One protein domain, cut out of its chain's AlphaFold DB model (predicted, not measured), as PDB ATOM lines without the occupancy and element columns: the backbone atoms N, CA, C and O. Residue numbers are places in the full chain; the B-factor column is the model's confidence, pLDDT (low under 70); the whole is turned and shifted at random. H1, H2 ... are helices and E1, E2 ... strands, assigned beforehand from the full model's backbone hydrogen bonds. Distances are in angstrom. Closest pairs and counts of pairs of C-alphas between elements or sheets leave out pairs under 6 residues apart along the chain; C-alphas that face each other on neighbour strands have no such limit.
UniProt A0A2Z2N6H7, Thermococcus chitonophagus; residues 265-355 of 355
ATOM      1  N   TRP A 265      18.244 -26.966 -41.094       91.12
ATOM      2  CA  TRP A 265      18.754 -25.660 -40.696       91.12
ATOM      3  C   TRP A 265      17.964 -25.149 -39.483       91.12
ATOM      4  O   TRP A 265      16.742 -25.053 -39.524       91.12
ATOM      5  N   ASP A 266      18.665 -24.862 -38.392       92.56
ATOM      6  CA  ASP A 266      18.126 -24.364 -37.123       92.56
ATOM      7  C   ASP A 266      19.143 -23.372 -36.516       92.56
ATOM      8  O   ASP A 266      20.160 -23.039 -37.124       92.56
ATOM      9  N   PHE A 267      18.890 -22.910 -35.294       94.12
ATOM     10  CA  PHE A 267      19.760 -22.029 -34.508       94.12
ATOM     11  C   PHE A 267      19.934 -20.606 -35.048       94.12
ATOM     12  O   PHE A 267      20.726 -19.862 -34.480       94.12
ATOM     13  N   GLU A 268      19.168 -20.180 -36.054       91.00
ATOM     14  CA  GLU A 268      19.206 -18.804 -36.576       91.00
ATOM     15  C   GLU A 268      18.977 -17.760 -35.466       91.00
ATOM     16  O   GLU A 268      19.717 -16.788 -35.357       91.00
ATOM     17  N   GLU A 269      18.034 -18.019 -34.549       89.69
ATOM     18  CA  GLU A 269      17.757 -17.131 -33.407       89.69
ATOM     19  C   GLU A 269      18.914 -17.063 -32.391       89.69
ATOM     20  O   GLU A 269      19.085 -16.053 -31.706       89.69
ATOM     21  N   ILE A 270      19.685 -18.147 -32.256       91.44
ATOM     22  CA  ILE A 270      20.853 -18.212 -31.367       91.44
ATOM     23  C   ILE A 270      22.019 -17.489 -32.031       91.44
ATOM     24  O   ILE A 270      22.606 -16.585 -31.440       91.44
ATOM     25  N   LEU A 271      22.312 -17.862 -33.274       91.88
ATOM     26  CA  LEU A 271      23.413 -17.331 -34.062       91.88
ATOM     27  C   LEU A 271      23.266 -15.827 -34.287       91.88
ATOM     28  O   LEU A 271      24.221 -15.100 -34.046       91.88
ATOM     29  N   GLY A 272      22.068 -15.332 -34.605       88.75
ATOM     30  CA  GLY A 272      21.810 -13.894 -34.759       88.75
ATOM     31  C   GLY A 272      22.034 -13.059 -33.489       88.75
ATOM     32  O   GLY A 272      22.041 -11.832 -33.552       88.75
ATOM     33  N   LYS A 273      22.221 -13.699 -32.328       90.19
ATOM     34  CA  LYS A 273      22.537 -13.053 -31.044       90.19
ATOM     35  C   LYS A 273      23.990 -13.272 -30.601       90.19
ATOM     36  O   LYS A 273      24.347 -12.816 -29.508       90.19
ATOM     37  N   VAL A 274      24.798 -13.977 -31.397       88.75
ATOM     38  CA  VAL A 274      26.237 -14.151 -31.166       88.75
ATOM     39  C   VAL A 274      26.955 -12.875 -31.587       88.75
ATOM     40  O   VAL A 274      26.804 -12.402 -32.710       88.75
ATOM     41  N   LYS A 275      27.732 -12.306 -30.668       85.19
ATOM     42  CA  LYS A 275      28.574 -11.136 -30.923       85.19
ATOM     43  C   LYS A 275      29.998 -11.564 -31.259       85.19
ATOM     44  O   LYS A 275      30.460 -12.605 -30.803       85.19
ATOM     45  N   GLU A 276      30.722 -10.721 -31.988       83.75
ATOM     46  CA  GLU A 276      32.107 -10.976 -32.411       83.75
ATOM     47  C   GLU A 276      33.055 -11.272 -31.229       83.75
ATOM     48  O   GLU A 276      33.853 -12.203 -31.271       83.75
ATOM     49  N   GLU A 277      32.882 -10.578 -30.103       83.19
ATOM     50  CA  GLU A 277      33.617 -10.799 -28.844       83.19
ATOM     51  C   GLU A 277      33.395 -12.181 -28.186       83.19
ATOM     52  O   GLU A 277      34.163 -12.597 -27.309       83.19
ATOM     53  N   GLU A 278      32.343 -12.901 -28.581       79.88
ATOM     54  CA  GLU A 278      31.986 -14.226 -28.057       79.88
ATOM     55  C   GLU A 278      32.630 -15.363 -28.866       79.88
ATOM     56  O   GLU A 278      32.659 -16.501 -28.407       79.88
ATOM     57  N   ILE A 279      33.192 -15.060 -30.039       84.44
ATOM     58  CA  ILE A 279      33.756 -16.046 -30.974       84.44
ATOM     59  C   ILE A 279      35.118 -16.553 -30.515       84.44
ATOM     60  O   ILE A 279      35.498 -17.673 -30.825       84.44
ATOM     61  N   PHE A 280      35.837 -15.777 -29.706       85.88
ATOM     62  CA  PHE A 280      37.143 -16.180 -29.182       85.88
ATOM     63  C   PHE A 280      37.073 -17.299 -28.127       85.88
ATOM     64  O   PHE A 280      38.114 -17.828 -27.742       85.88
ATOM     65  N   ASP A 281      35.875 -17.655 -27.646       89.94
ATOM     66  CA  ASP A 281      35.671 -18.797 -26.752       89.94
ATOM     67  C   ASP A 281      34.258 -19.401 -26.925       89.94
ATOM     68  O   ASP A 281      33.281 -18.837 -26.415       89.94
ATOM     69  N   PRO A 282      34.111 -20.583 -27.564       91.12
ATOM     70  CA  PRO A 282      32.812 -21.215 -27.804       91.12
ATOM     71  C   PRO A 282      32.047 -21.549 -26.515       91.12
ATOM     72  O   PRO A 282      30.826 -21.722 -26.559       91.12
ATOM     73  N   ARG A 283      32.712 -21.592 -25.351       91.62
ATOM     74  CA  ARG A 283      32.043 -21.767 -24.051       91.62
ATOM     75  C   ARG A 283      31.143 -20.596 -23.698       91.62
ATOM     76  O   ARG A 283      30.119 -20.807 -23.058       91.62
ATOM     77  N   ARG A 284      31.480 -19.378 -24.131       91.25
ATOM     78  CA  ARG A 284      30.645 -18.189 -23.898       91.25
ATOM     79  C   ARG A 284      29.299 -18.325 -24.597       91.25
ATOM     80  O   ARG A 284      28.263 -18.061 -23.993       91.25
ATOM     81  N   ILE A 285      29.321 -18.808 -25.839       91.00
ATOM     82  CA  ILE A 285      28.115 -19.110 -26.615       91.00
ATOM     83  C   ILE A 285      27.327 -20.229 -25.922       91.00
ATOM     84  O   ILE A 285      26.116 -20.102 -25.745       91.00
ATOM     85  N   LEU A 286      28.008 -21.292 -25.474       92.06
ATOM     86  CA  LEU A 286      27.352 -22.390 -24.764       92.06
ATOM     87  C   LEU A 286      26.648 -21.909 -23.492       92.06
ATOM     88  O   LEU A 286      25.470 -22.190 -23.329       92.06
ATOM     89  N   TRP A 287      27.332 -21.161 -22.625       91.62
ATOM     90  CA  TRP A 287      26.765 -20.650 -21.373       91.62
ATOM     91  C   TRP A 287      25.606 -19.685 -21.593       91.62
ATOM     92  O   TRP A 287      24.623 -19.723 -20.860       91.62
ATOM     93  N   LYS A 288      25.689 -18.828 -22.611       92.38
ATOM     94  CA  LYS A 288      24.639 -17.850 -22.913       92.38
ATOM     95  C   LYS A 288      23.351 -18.496 -23.426       92.38
ATOM     96  O   LYS A 288      22.270 -17.950 -23.210       92.38
ATOM     97  N   PHE A 289      23.456 -19.629 -24.121       93.56
ATOM     98  CA  PHE A 289      22.330 -20.272 -24.803       93.56
ATOM     99  C   PHE A 289      22.091 -21.722 -24.359       93.56
ATOM    100  O   PHE A 289      21.449 -22.476 -25.091       93.56
ATOM    101  N   GLU A 290      22.588 -22.114 -23.184       91.56
ATOM    102  CA  GLU A 290      22.625 -23.510 -22.734       91.56
ATOM    103  C   GLU A 290      21.244 -24.171 -22.794       91.56
ATOM    104  O   GLU A 290      21.082 -25.182 -23.478       91.56
ATOM    105  N   ASP A 291      20.233 -23.554 -22.179       91.38
ATOM    106  CA  ASP A 291      18.871 -24.099 -22.128       91.38
ATOM    107  C   ASP A 291      18.301 -24.348 -23.534       91.38
ATOM    108  O   ASP A 291      17.848 -25.450 -23.851       91.38
ATOM    109  N   LYS A 292      18.428 -23.358 -24.429       92.31
ATOM    110  CA  LYS A 292      17.944 -23.447 -25.817       92.31
ATOM    111  C   LYS A 292      18.671 -24.517 -26.627       92.31
ATOM    112  O   LYS A 292      18.078 -25.169 -27.485       92.31
ATOM    113  N   LEU A 293      19.969 -24.690 -26.390       92.81
ATOM    114  CA  LEU A 293      20.776 -25.698 -27.071       92.81
ATOM    115  C   LEU A 293      20.433 -27.108 -26.582       92.81
ATOM    116  O   LEU A 293      20.366 -28.040 -27.389       92.81
ATOM    117  N   LEU A 294      20.185 -27.269 -25.279       91.19
ATOM    118  CA  LEU A 294      19.811 -28.545 -24.674       91.19
ATOM    119  C   LEU A 294      18.428 -29.026 -25.135       91.19
ATOM    120  O   LEU A 294      18.269 -30.223 -25.382       91.19
ATOM    121  N   GLU A 295      17.463 -28.125 -25.343       91.50
ATOM    122  CA  GLU A 295      16.140 -28.454 -25.908       91.50
ATOM    123  C   GLU A 295      16.219 -29.076 -27.314       91.50
ATOM    124  O   GLU A 295      15.358 -29.860 -27.715       91.50
ATOM    125  N   LYS A 296      17.280 -28.769 -28.066       90.44
ATOM    126  CA  LYS A 296      17.490 -29.219 -29.451       90.44
ATOM    127  C   LYS A 296      18.345 -30.492 -29.552       90.44
ATOM    128  O   LYS A 296      18.822 -30.836 -30.642       90.44
ATOM    129  N   LEU A 297      18.553 -31.200 -28.435       90.88
ATOM    130  CA  LEU A 297      19.289 -32.467 -28.366       90.88
ATOM    131  C   LEU A 297      18.369 -33.691 -28.477       90.88
ATOM    132  O   LEU A 297      17.988 -34.313 -27.486       90.88
ATOM    133  N   ASP A 298      18.110 -34.124 -29.705       87.75
ATOM    134  CA  ASP A 298      17.446 -35.396 -29.998       87.75
ATOM    135  C   ASP A 298      18.225 -36.194 -31.068       87.75
ATOM    136  O   ASP A 298      19.429 -36.008 -31.246       87.75
ATOM    137  N   ASN A 299      17.573 -37.143 -31.742       86.00
ATOM    138  CA  ASN A 299      18.166 -37.946 -32.814       86.00
ATOM    139  C   ASN A 299      18.137 -37.276 -34.201       86.00
ATOM    140  O   ASN A 299      18.646 -37.868 -35.157       86.00
ATOM    141  N   ASN A 300      17.548 -36.089 -34.319       86.62
ATOM    142  CA  ASN A 300      17.479 -35.304 -35.541       86.62
ATOM    143  C   ASN A 300      18.717 -34.417 -35.646       86.62
ATOM    144  O   ASN A 300      19.073 -33.690 -34.716       86.62
ATOM    145  N   LYS A 301      19.382 -34.471 -36.802       89.81
ATOM    146  CA  LYS A 301      20.547 -33.631 -37.063       89.81
ATOM    147  C   LYS A 301      20.105 -32.229 -37.416       89.81
ATOM    148  O   LYS A 301      19.411 -32.059 -38.412       89.81
ATOM    149  N   ARG A 302      20.534 -31.259 -36.618       94.25
ATOM    150  CA  ARG A 302      20.285 -29.836 -36.847       94.25
ATOM    151  C   ARG A 302      21.599 -29.107 -36.987       94.25
ATOM    152  O   ARG A 302      22.568 -29.491 -36.329       94.25
ATOM    153  N   VAL A 303      21.625 -28.070 -37.809       95.31
ATOM    154  CA  VAL A 303      22.808 -27.232 -37.983       95.31
ATOM    155  C   VAL A 303      22.428 -25.774 -38.158       95.31
ATOM    156  O   VAL A 303      21.400 -25.470 -38.745       95.31
ATOM    157  N   GLY A 304      23.290 -24.885 -37.695       95.81
ATOM    158  CA  GLY A 304      23.252 -23.469 -38.015       95.81
ATOM    159  C   GLY A 304      24.672 -22.981 -38.247       95.81
ATOM    160  O   GLY A 304      25.600 -23.454 -37.586       95.81
ATOM    161  N   ILE A 305      24.842 -22.066 -39.193       95.31
ATOM    162  CA  ILE A 305      26.128 -21.452 -39.515       95.31
ATOM    163  C   ILE A 305      25.929 -19.940 -39.624       95.31
ATOM    164  O   ILE A 305      24.946 -19.500 -40.217       95.31
ATOM    165  N   LEU A 306      26.858 -19.163 -39.071       94.56
ATOM    166  CA  LEU A 306      26.920 -17.713 -39.229       94.56
ATOM    167  C   LEU A 306      28.358 -17.274 -39.506       94.56
ATOM    168  O   LEU A 306      29.272 -17.650 -38.776       94.56
ATOM    169  N   GLU A 307      28.545 -16.463 -40.541       92.00
ATOM    170  CA  GLU A 307      29.815 -15.788 -40.810       92.00
ATOM    171  C   GLU A 307      29.924 -14.535 -39.939       92.00
ATOM    172  O   GLU A 307      29.001 -13.719 -39.893       92.00
ATOM    173  N   VAL A 308      31.047 -14.383 -39.241       86.31
ATOM    174  CA  VAL A 308      31.335 -13.208 -38.418       86.31
ATOM    175  C   VAL A 308      32.805 -12.839 -38.596       86.31
ATOM    176  O   VAL A 308      33.705 -13.538 -38.126       86.31
ATOM    177  N   GLY A 309      33.046 -11.737 -39.306       85.56
ATOM    178  CA  GLY A 309      34.394 -11.340 -39.704       85.56
ATOM    179  C   GLY A 309      35.035 -12.387 -40.620       85.56
ATOM    180  O   GLY A 309      34.451 -12.776 -41.628       85.56
ATOM    181  N   GLU A 310      36.236 -12.846 -40.267       88.38
ATOM    182  CA  GLU A 310      36.961 -13.904 -40.991       88.38
ATOM    183  C   GLU A 310      36.623 -15.331 -40.520       88.38
ATOM    184  O   GLU A 310      37.099 -16.306 -41.104       88.38
ATOM    185  N   PHE A 311      35.802 -15.461 -39.474       92.62
ATOM    186  CA  PHE A 311      35.463 -16.736 -38.855       92.62
ATOM    187  C   PHE A 311      34.035 -17.168 -39.176       92.62
ATOM    188  O   PHE A 311      33.144 -16.372 -39.472       92.62
ATOM    189  N   ILE A 312      33.804 -18.469 -39.045       93.94
ATOM    190  CA  ILE A 312      32.487 -19.082 -39.143       93.94
ATOM    191  C   ILE A 312      32.119 -19.663 -37.781       93.94
ATOM    192  O   ILE A 312      32.855 -20.484 -37.239       93.94
ATOM    193  N   VAL A 313      30.961 -19.289 -37.244       95.88
ATOM    194  CA  VAL A 313      30.366 -19.913 -36.058       95.88
ATOM    195  C   VAL A 313      29.396 -20.998 -36.519       95.88
ATOM    196  O   VAL A 313      28.376 -20.707 -37.138       95.88
ATOM    197  N   GLY A 314      29.703 -22.258 -36.224       96.31
ATOM    198  CA  GLY A 314      28.870 -23.416 -36.540       96.31
ATOM    199  C   GLY A 314      28.293 -24.071 -35.287       96.31
ATOM    200  O   GLY A 314      29.025 -24.392 -34.355       96.31
ATOM    201  N   ILE A 315      26.989 -24.337 -35.274       97.25
ATOM    202  CA  ILE A 315      26.312 -25.124 -34.235       97.25
ATOM    203  C   ILE A 315      25.743 -26.377 -34.887       97.25
ATOM    204  O   ILE A 315      25.059 -26.273 -35.900       97.25
ATOM    205  N   ALA A 316      25.988 -27.561 -34.322       96.50
ATOM    206  CA  ALA A 316      25.403 -28.804 -34.826       96.50
ATOM    207  C   ALA A 316      24.956 -29.742 -33.698       96.50
ATOM    208  O   ALA A 316      25.708 -29.972 -32.755       96.50
ATOM    209  N   THR A 317      23.762 -30.336 -33.806       95.31
ATOM    210  CA  THR A 317      23.219 -31.321 -32.844       95.31
ATOM    211  C   THR A 317      22.760 -32.609 -33.530       95.31
ATOM    212  O   THR A 317      22.790 -32.722 -34.753       95.31
ATOM    213  N   GLY A 318      22.389 -33.632 -32.748       91.62
ATOM    214  CA  GLY A 318      21.897 -34.911 -33.280       91.62
ATOM    215  C   GLY A 318      22.972 -35.977 -33.504       91.62
ATOM    216  O   GLY A 318      22.772 -36.942 -34.247       91.62
ATOM    217  N   PHE A 319      24.140 -35.829 -32.873       92.06
ATOM    218  CA  PHE A 319      25.269 -36.743 -33.055       92.06
ATOM    219  C   PHE A 319      25.452 -37.672 -31.854       92.06
ATOM    220  O   PHE A 319      25.137 -37.334 -30.722       92.06
ATOM    221  N   LYS A 320      26.015 -38.865 -32.078       89.81
ATOM    222  CA  LYS A 320      26.421 -39.762 -30.976       89.81
ATOM    223  C   LYS A 320      27.810 -39.437 -30.417       89.81
ATOM    224  O   LYS A 320      28.158 -39.908 -29.340       89.81
ATOM    225  N   LYS A 321      28.626 -38.696 -31.173       90.81
ATOM    226  CA  LYS A 321      30.016 -38.345 -30.845       90.81
ATOM    227  C   LYS A 321      30.324 -36.928 -31.327       90.81
ATOM    228  O   LYS A 321      29.956 -36.606 -32.456       90.81
ATOM    229  N   CYS A 322      31.037 -36.145 -30.518       90.88
ATOM    230  CA  CYS A 322      31.436 -34.772 -30.849       90.88
ATOM    231  C   CYS A 322      32.323 -34.732 -32.107       90.88
ATOM    232  O   CYS A 322      32.021 -33.989 -33.029       90.88
ATOM    233  N   ASP A 323      33.307 -35.633 -32.231       89.38
ATOM    234  CA  ASP A 323      34.192 -35.719 -33.411       89.38
ATOM    235  C   ASP A 323      33.432 -35.915 -34.728       89.38
ATOM    236  O   ASP A 323      33.900 -35.553 -35.803       89.38
ATOM    237  N   SER A 324      32.254 -36.545 -34.663       88.75
ATOM    238  CA  SER A 324      31.400 -36.724 -35.840       88.75
ATOM    239  C   SER A 324      30.657 -35.443 -36.217       88.75
ATOM    240  O   SER A 324      30.348 -35.271 -37.390       88.75
ATOM    241  N   ALA A 325      30.369 -34.576 -35.243       91.50
ATOM    242  CA  ALA A 325      29.770 -33.263 -35.456       91.50
ATOM    243  C   ALA A 325      30.810 -32.244 -35.962       91.50
ATOM    244  O   ALA A 325      30.516 -31.516 -36.900       91.50
ATOM    245  N   VAL A 326      32.043 -32.273 -35.427       93.06
ATOM    246  CA  VAL A 326      33.194 -31.482 -35.925       93.06
ATOM    247  C   VAL A 326      33.386 -31.712 -37.420       93.06
ATOM    248  O   VAL A 326      33.216 -30.799 -38.218       93.06
ATOM    249  N   LYS A 327      33.634 -32.969 -37.814       90.62
ATOM    250  CA  LYS A 327      33.864 -33.332 -39.220       90.62
ATOM    251  C   LYS A 327      32.691 -32.977 -40.123       90.62
ATOM    252  O   LYS A 327      32.874 -32.717 -41.305       90.62
ATOM    253  N   PHE A 328      31.476 -33.018 -39.579       91.50
ATOM    254  CA  PHE A 328      30.289 -32.615 -40.317       91.50
ATOM    255  C   PHE A 328      30.315 -31.113 -40.634       91.50
ATOM    256  O   PHE A 328      30.080 -30.759 -41.783       91.50
ATOM    257  N   LEU A 329      30.653 -30.256 -39.663       93.06
ATOM    258  CA  LEU A 329      30.781 -28.810 -39.874       93.06
ATOM    259  C   LEU A 329      31.947 -28.450 -40.803       93.06
ATOM    260  O   LEU A 329      31.778 -27.600 -41.674       93.06
ATOM    261  N   GLU A 330      33.092 -29.125 -40.682       92.19
ATOM    262  CA  GLU A 330      34.240 -28.909 -41.580       92.19
ATOM    263  C   GLU A 330      33.890 -29.246 -43.032       92.19
ATOM    264  O   GLU A 330      34.131 -28.460 -43.944       92.19
ATOM    265  N   ASN A 331      33.235 -30.390 -43.253       86.38
ATOM    266  CA  ASN A 331      32.783 -30.785 -44.585       86.38
ATOM    267  C   ASN A 331      31.701 -29.849 -45.140       86.38
ATOM    268  O   ASN A 331      31.637 -29.650 -46.350       86.38
ATOM    269  N   LEU A 332      30.831 -29.319 -44.274       88.12
ATOM    270  CA  LEU A 332      29.729 -28.447 -44.677       88.12
ATOM    271  C   LEU A 332      30.213 -27.048 -45.077       88.12
ATOM    272  O   LEU A 332      29.691 -26.472 -46.025       88.12
ATOM    273  N   THR A 333      31.197 -26.516 -44.357       86.81
ATOM    274  CA  THR A 333      31.727 -25.155 -44.558       86.81
ATOM    275  C   THR A 333      32.944 -25.111 -45.482       86.81
ATOM    276  O   THR A 333      33.274 -24.055 -46.012       86.81
ATOM    277  N   GLY A 334      33.644 -26.236 -45.658       89.62
ATOM    278  CA  GLY A 334      34.948 -26.276 -46.321       89.62
ATOM    279  C   GLY A 334      36.081 -25.639 -45.504       89.62
ATOM    280  O   GLY A 334      37.155 -25.407 -46.055       89.62
ATOM    281  N   LYS A 335      35.853 -25.343 -44.217       91.94
ATOM    282  CA  LYS A 335      36.807 -24.714 -43.290       91.94
ATOM    283  C   LYS A 335      37.235 -25.681 -42.188       91.94
ATOM    284  O   LYS A 335      36.539 -26.655 -41.911       91.94
ATOM    285  N   SER A 336      38.369 -25.417 -41.545       92.75
ATOM    286  CA  SER A 336      38.848 -26.238 -40.425       92.75
ATOM    287  C   SER A 336      38.387 -25.664 -39.093       92.75
ATOM    288  O   SER A 336      38.363 -24.448 -38.914       92.75
ATOM    289  N   VAL A 337      38.033 -26.532 -38.143       94.06
ATOM    290  CA  VAL A 337      37.667 -26.089 -36.791       94.06
ATOM    291  C   VAL A 337      38.918 -25.618 -36.047       94.06
ATOM    292  O   VAL A 337      39.851 -26.389 -35.834       94.06
ATOM    293  N   VAL A 338      38.910 -24.358 -35.617       94.88
ATOM    294  CA  VAL A 338      39.969 -23.739 -34.803       94.88
ATOM    295  C   VAL A 338      39.732 -24.017 -33.322       94.88
ATOM    296  O   VAL A 338      40.651 -24.366 -32.584       94.88
ATOM    297  N   MET A 339      38.482 -23.887 -32.883       94.38
ATOM    298  CA  MET A 339      38.066 -24.140 -31.507       94.38
ATOM    299  C   MET A 339      36.639 -24.674 -31.478       94.38
ATOM    300  O   MET A 339      35.818 -24.341 -32.328       94.38
ATOM    301  N   SER A 340      36.328 -25.511 -30.494       95.94
ATOM    302  CA  SER A 340      34.980 -26.050 -30.339       95.94
ATOM    303  C   SER A 340      34.680 -26.438 -28.905       95.94
ATOM    304  O   SER A 340      35.580 -26.874 -28.191       95.94
ATOM    305  N   GLU A 341      33.408 -26.376 -28.530       96.88
ATOM    306  CA  GLU A 341      32.903 -26.857 -27.250       96.88
ATOM    307  C   GLU A 341      31.769 -27.862 -27.479       96.88
ATOM    308  O   GLU A 341      30.862 -27.627 -28.283       96.88
ATOM    309  N   CYS A 342      31.828 -29.005 -26.789       95.56
ATOM    310  CA  CYS A 342      30.841 -30.071 -26.940       95.56
ATOM    311  C   CYS A 342      29.892 -30.119 -25.745       95.56
ATOM    312  O   CYS A 342      30.316 -30.057 -24.596       95.56
ATOM    313  N   PHE A 343      28.608 -30.347 -26.009       94.44
ATOM    314  CA  PHE A 343      27.575 -30.411 -24.982       94.44
ATOM    315  C   PHE A 343      26.632 -31.609 -25.178       94.44
ATOM    316  O   PHE A 343      26.609 -32.270 -26.221       94.44
ATOM    317  N   GLY A 344      25.863 -31.927 -24.135       90.62
ATOM    318  CA  GLY A 344      24.892 -33.025 -24.131       90.62
ATOM    319  C   GLY A 344      25.428 -34.380 -23.646       90.62
ATOM    320  O   GLY A 344      26.631 -34.657 -23.631       90.62
ATOM    321  N   LYS A 345      24.513 -35.265 -23.220       84.50
ATOM    322  CA  LYS A 345      24.828 -36.601 -22.667       84.50
ATOM    323  C   LYS A 345      24.660 -37.712 -23.708       84.50
ATOM    324  O   LYS A 345      25.652 -38.184 -24.261       84.50
ATOM    325  N   LYS A 346      23.411 -38.129 -23.959       83.75
ATOM    326  CA  LYS A 346      23.046 -39.225 -24.883       83.75
ATOM    327  C   LYS A 346      23.202 -38.816 -26.348       83.75
ATOM    328  O   LYS A 346      23.761 -39.572 -27.139       83.75
ATOM    329  N   TRP A 347      22.714 -37.626 -26.674       90.69
ATOM    330  CA  TRP A 347      22.942 -36.941 -27.941       90.69
ATOM    331  C   TRP A 347      23.909 -35.789 -27.699       90.69
ATOM    332  O   TRP A 347      23.907 -35.187 -26.624       90.69
ATOM    333  N   LYS A 348      24.778 -35.558 -28.676       92.06
ATOM    334  CA  LYS A 348      25.861 -34.586 -28.637       92.06
ATOM    335  C   LYS A 348      25.529 -33.420 -29.547       92.06
ATOM    336  O   LYS A 348      25.083 -33.627 -30.683       92.06
ATOM    337  N   GLY A 349      25.777 -32.234 -29.018       94.62
ATOM    338  CA  GLY A 349      25.838 -30.989 -29.751       94.62
ATOM    339  C   GLY A 349      27.247 -30.419 -29.714       94.62
ATOM    340  O   GLY A 349      28.038 -30.764 -28.832       94.62
ATOM    341  N   ILE A 350      27.570 -29.578 -30.684       97.12
ATOM    342  CA  ILE A 350      28.832 -28.855 -30.741       97.12
ATOM    343  C   ILE A 350      28.590 -27.408 -31.147       97.12
ATOM    344  O   ILE A 350      27.734 -27.144 -31.992       97.12
ATOM    345  N   ILE A 351      29.357 -26.505 -30.551       96.69
ATOM    346  CA  ILE A 351      29.598 -25.155 -31.060       96.69
ATOM    347  C   ILE A 351      31.043 -25.146 -31.543       96.69
ATOM    348  O   ILE A 351      31.934 -25.537 -30.793       96.69
ATOM    349  N   ALA A 352      31.281 -24.745 -32.782       96.69
ATOM    350  CA  ALA A 352      32.599 -24.710 -33.386       96.69
ATOM    351  C   ALA A 352      32.840 -23.365 -34.065       96.69
ATOM    352  O   ALA A 352      31.934 -22.794 -34.664       96.69
ATOM    353  N   ILE A 353      34.075 -22.895 -33.987       96.75
ATOM    354  CA  ILE A 353      34.568 -21.731 -34.708       96.75
ATOM    355  C   ILE A 353      35.527 -22.242 -35.774       96.75
ATOM    356  O   ILE A 353      36.438 -23.017 -35.461       96.75
ATOM    357  N   LEU A 354      35.299 -21.854 -37.022       95.88
ATOM    358  CA  LEU A 354      36.039 -22.330 -38.184       95.88
ATOM    359  C   LEU A 354      36.694 -21.160 -38.923       95.88
ATOM    360  O   LEU A 354      36.153 -20.057 -38.914       95.88
ATOM    361  N   SER A 355      37.837 -21.413 -39.565       92.38
ATOM    362  CA  SER A 355      38.591 -20.432 -40.371       92.38
ATOM    363  C   SER A 355      39.070 -21.020 -41.688       92.38
ATOM    364  O   SER A 355      39.461 -22.214 -41.677       92.38
TER     365      SER A 355
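Overview. This is residues 265 to 355 of the 355 residues of a protein of Thermococcus chitonophagus (UniProt A0A2Z2N6H7). One twisted sheet of four strands makes the middle of this domain, with the longest helix, H4, packed over one face and the short helices H1 and H2 over the opposite face. H3, another short helix, follows H2 and only grazes the sheet. The printed part has 91 residues, with named elements in the order H1, H2, H3, E1, E2, H4, E3, E4; the sheet's order is E1, E2, E4, E3, all antiparallel, and the class is mixed, helices and strands. The whole is compact and rounded, with a radius of gyration of the C-alphas of 11.5 A and spans of 33 by 26 by 20 A.

Along the chain. H1, residues 268 to 271, begins with C-alpha 268 at (19.206, -18.804, -36.576) and is 5.1 A long. H2, residues 282 to 288, is 10.1 A long, and H3, residues 290 to 295, is 8.8 A long. E1, residues 302 to 308, measures 20.0 A, and E2, residues 311 to 319, measures 23.2 A. H4, residues 322 to 333, begins with C-alpha 322 at (31.436, -34.772, -30.849) and is 16.7 A long. E3, residues 337 to 343, measures 16.1 A. E4, residues 348 to 354, measures 18.6 A and ends with C-alpha 354 at (36.039, -22.330, -38.184).

Arrangement. E1 and E2 form a hairpin, antiparallel at 172 degrees, with N 304 and O 315 2.9 A apart, within hydrogen-bond range. E2 and E4 are antiparallel at 165 degrees, with N 314 and O 352 at 2.8 A. E3 and E4 form a second hairpin, antiparallel at 159 degrees, with N 341 and O 351 at 2.8 A. E1 and E3 are the edge strands. E2, H4 and E3 make a split strand-helix-strand unit, two strands running the same way with a helix between them in the chain and E4 between them in the sheet; its crossover is right-handed. H4 is on the sheet, and its closest C-alphas to E4 are those of Cys 322 and Lys 348, 6.0 A apart. On the opposite face, H1 lies over E1 at a height over the sheet of 8.1 A; the closest C-alphas are those of Leu 271 and Leu 306, 6.3 A apart. H2, on the same face as H1, has a height over the sheet of 8.9 A and only just stands up from it, at 41 degrees. H2 and H3 are close but not clearly touching, about perpendicular at 83 degrees, with the C-alphas of Leu 286 and Leu 293 closest at 7.7 A. In H2, H3 and H4 every O i to N i+4 pair is within hydrogen-bond range; H1 is too short for such a pair.

Size, cuts and confidence. The C-alphas farthest apart, those of Gly 309 and Lys 346, are 33.6 A apart. The printed part has no cut and no long link, and it ends at Ser 355, the chain's last residue. The mean pLDDT of the printed part is 91.3, and no printed residue is under 70.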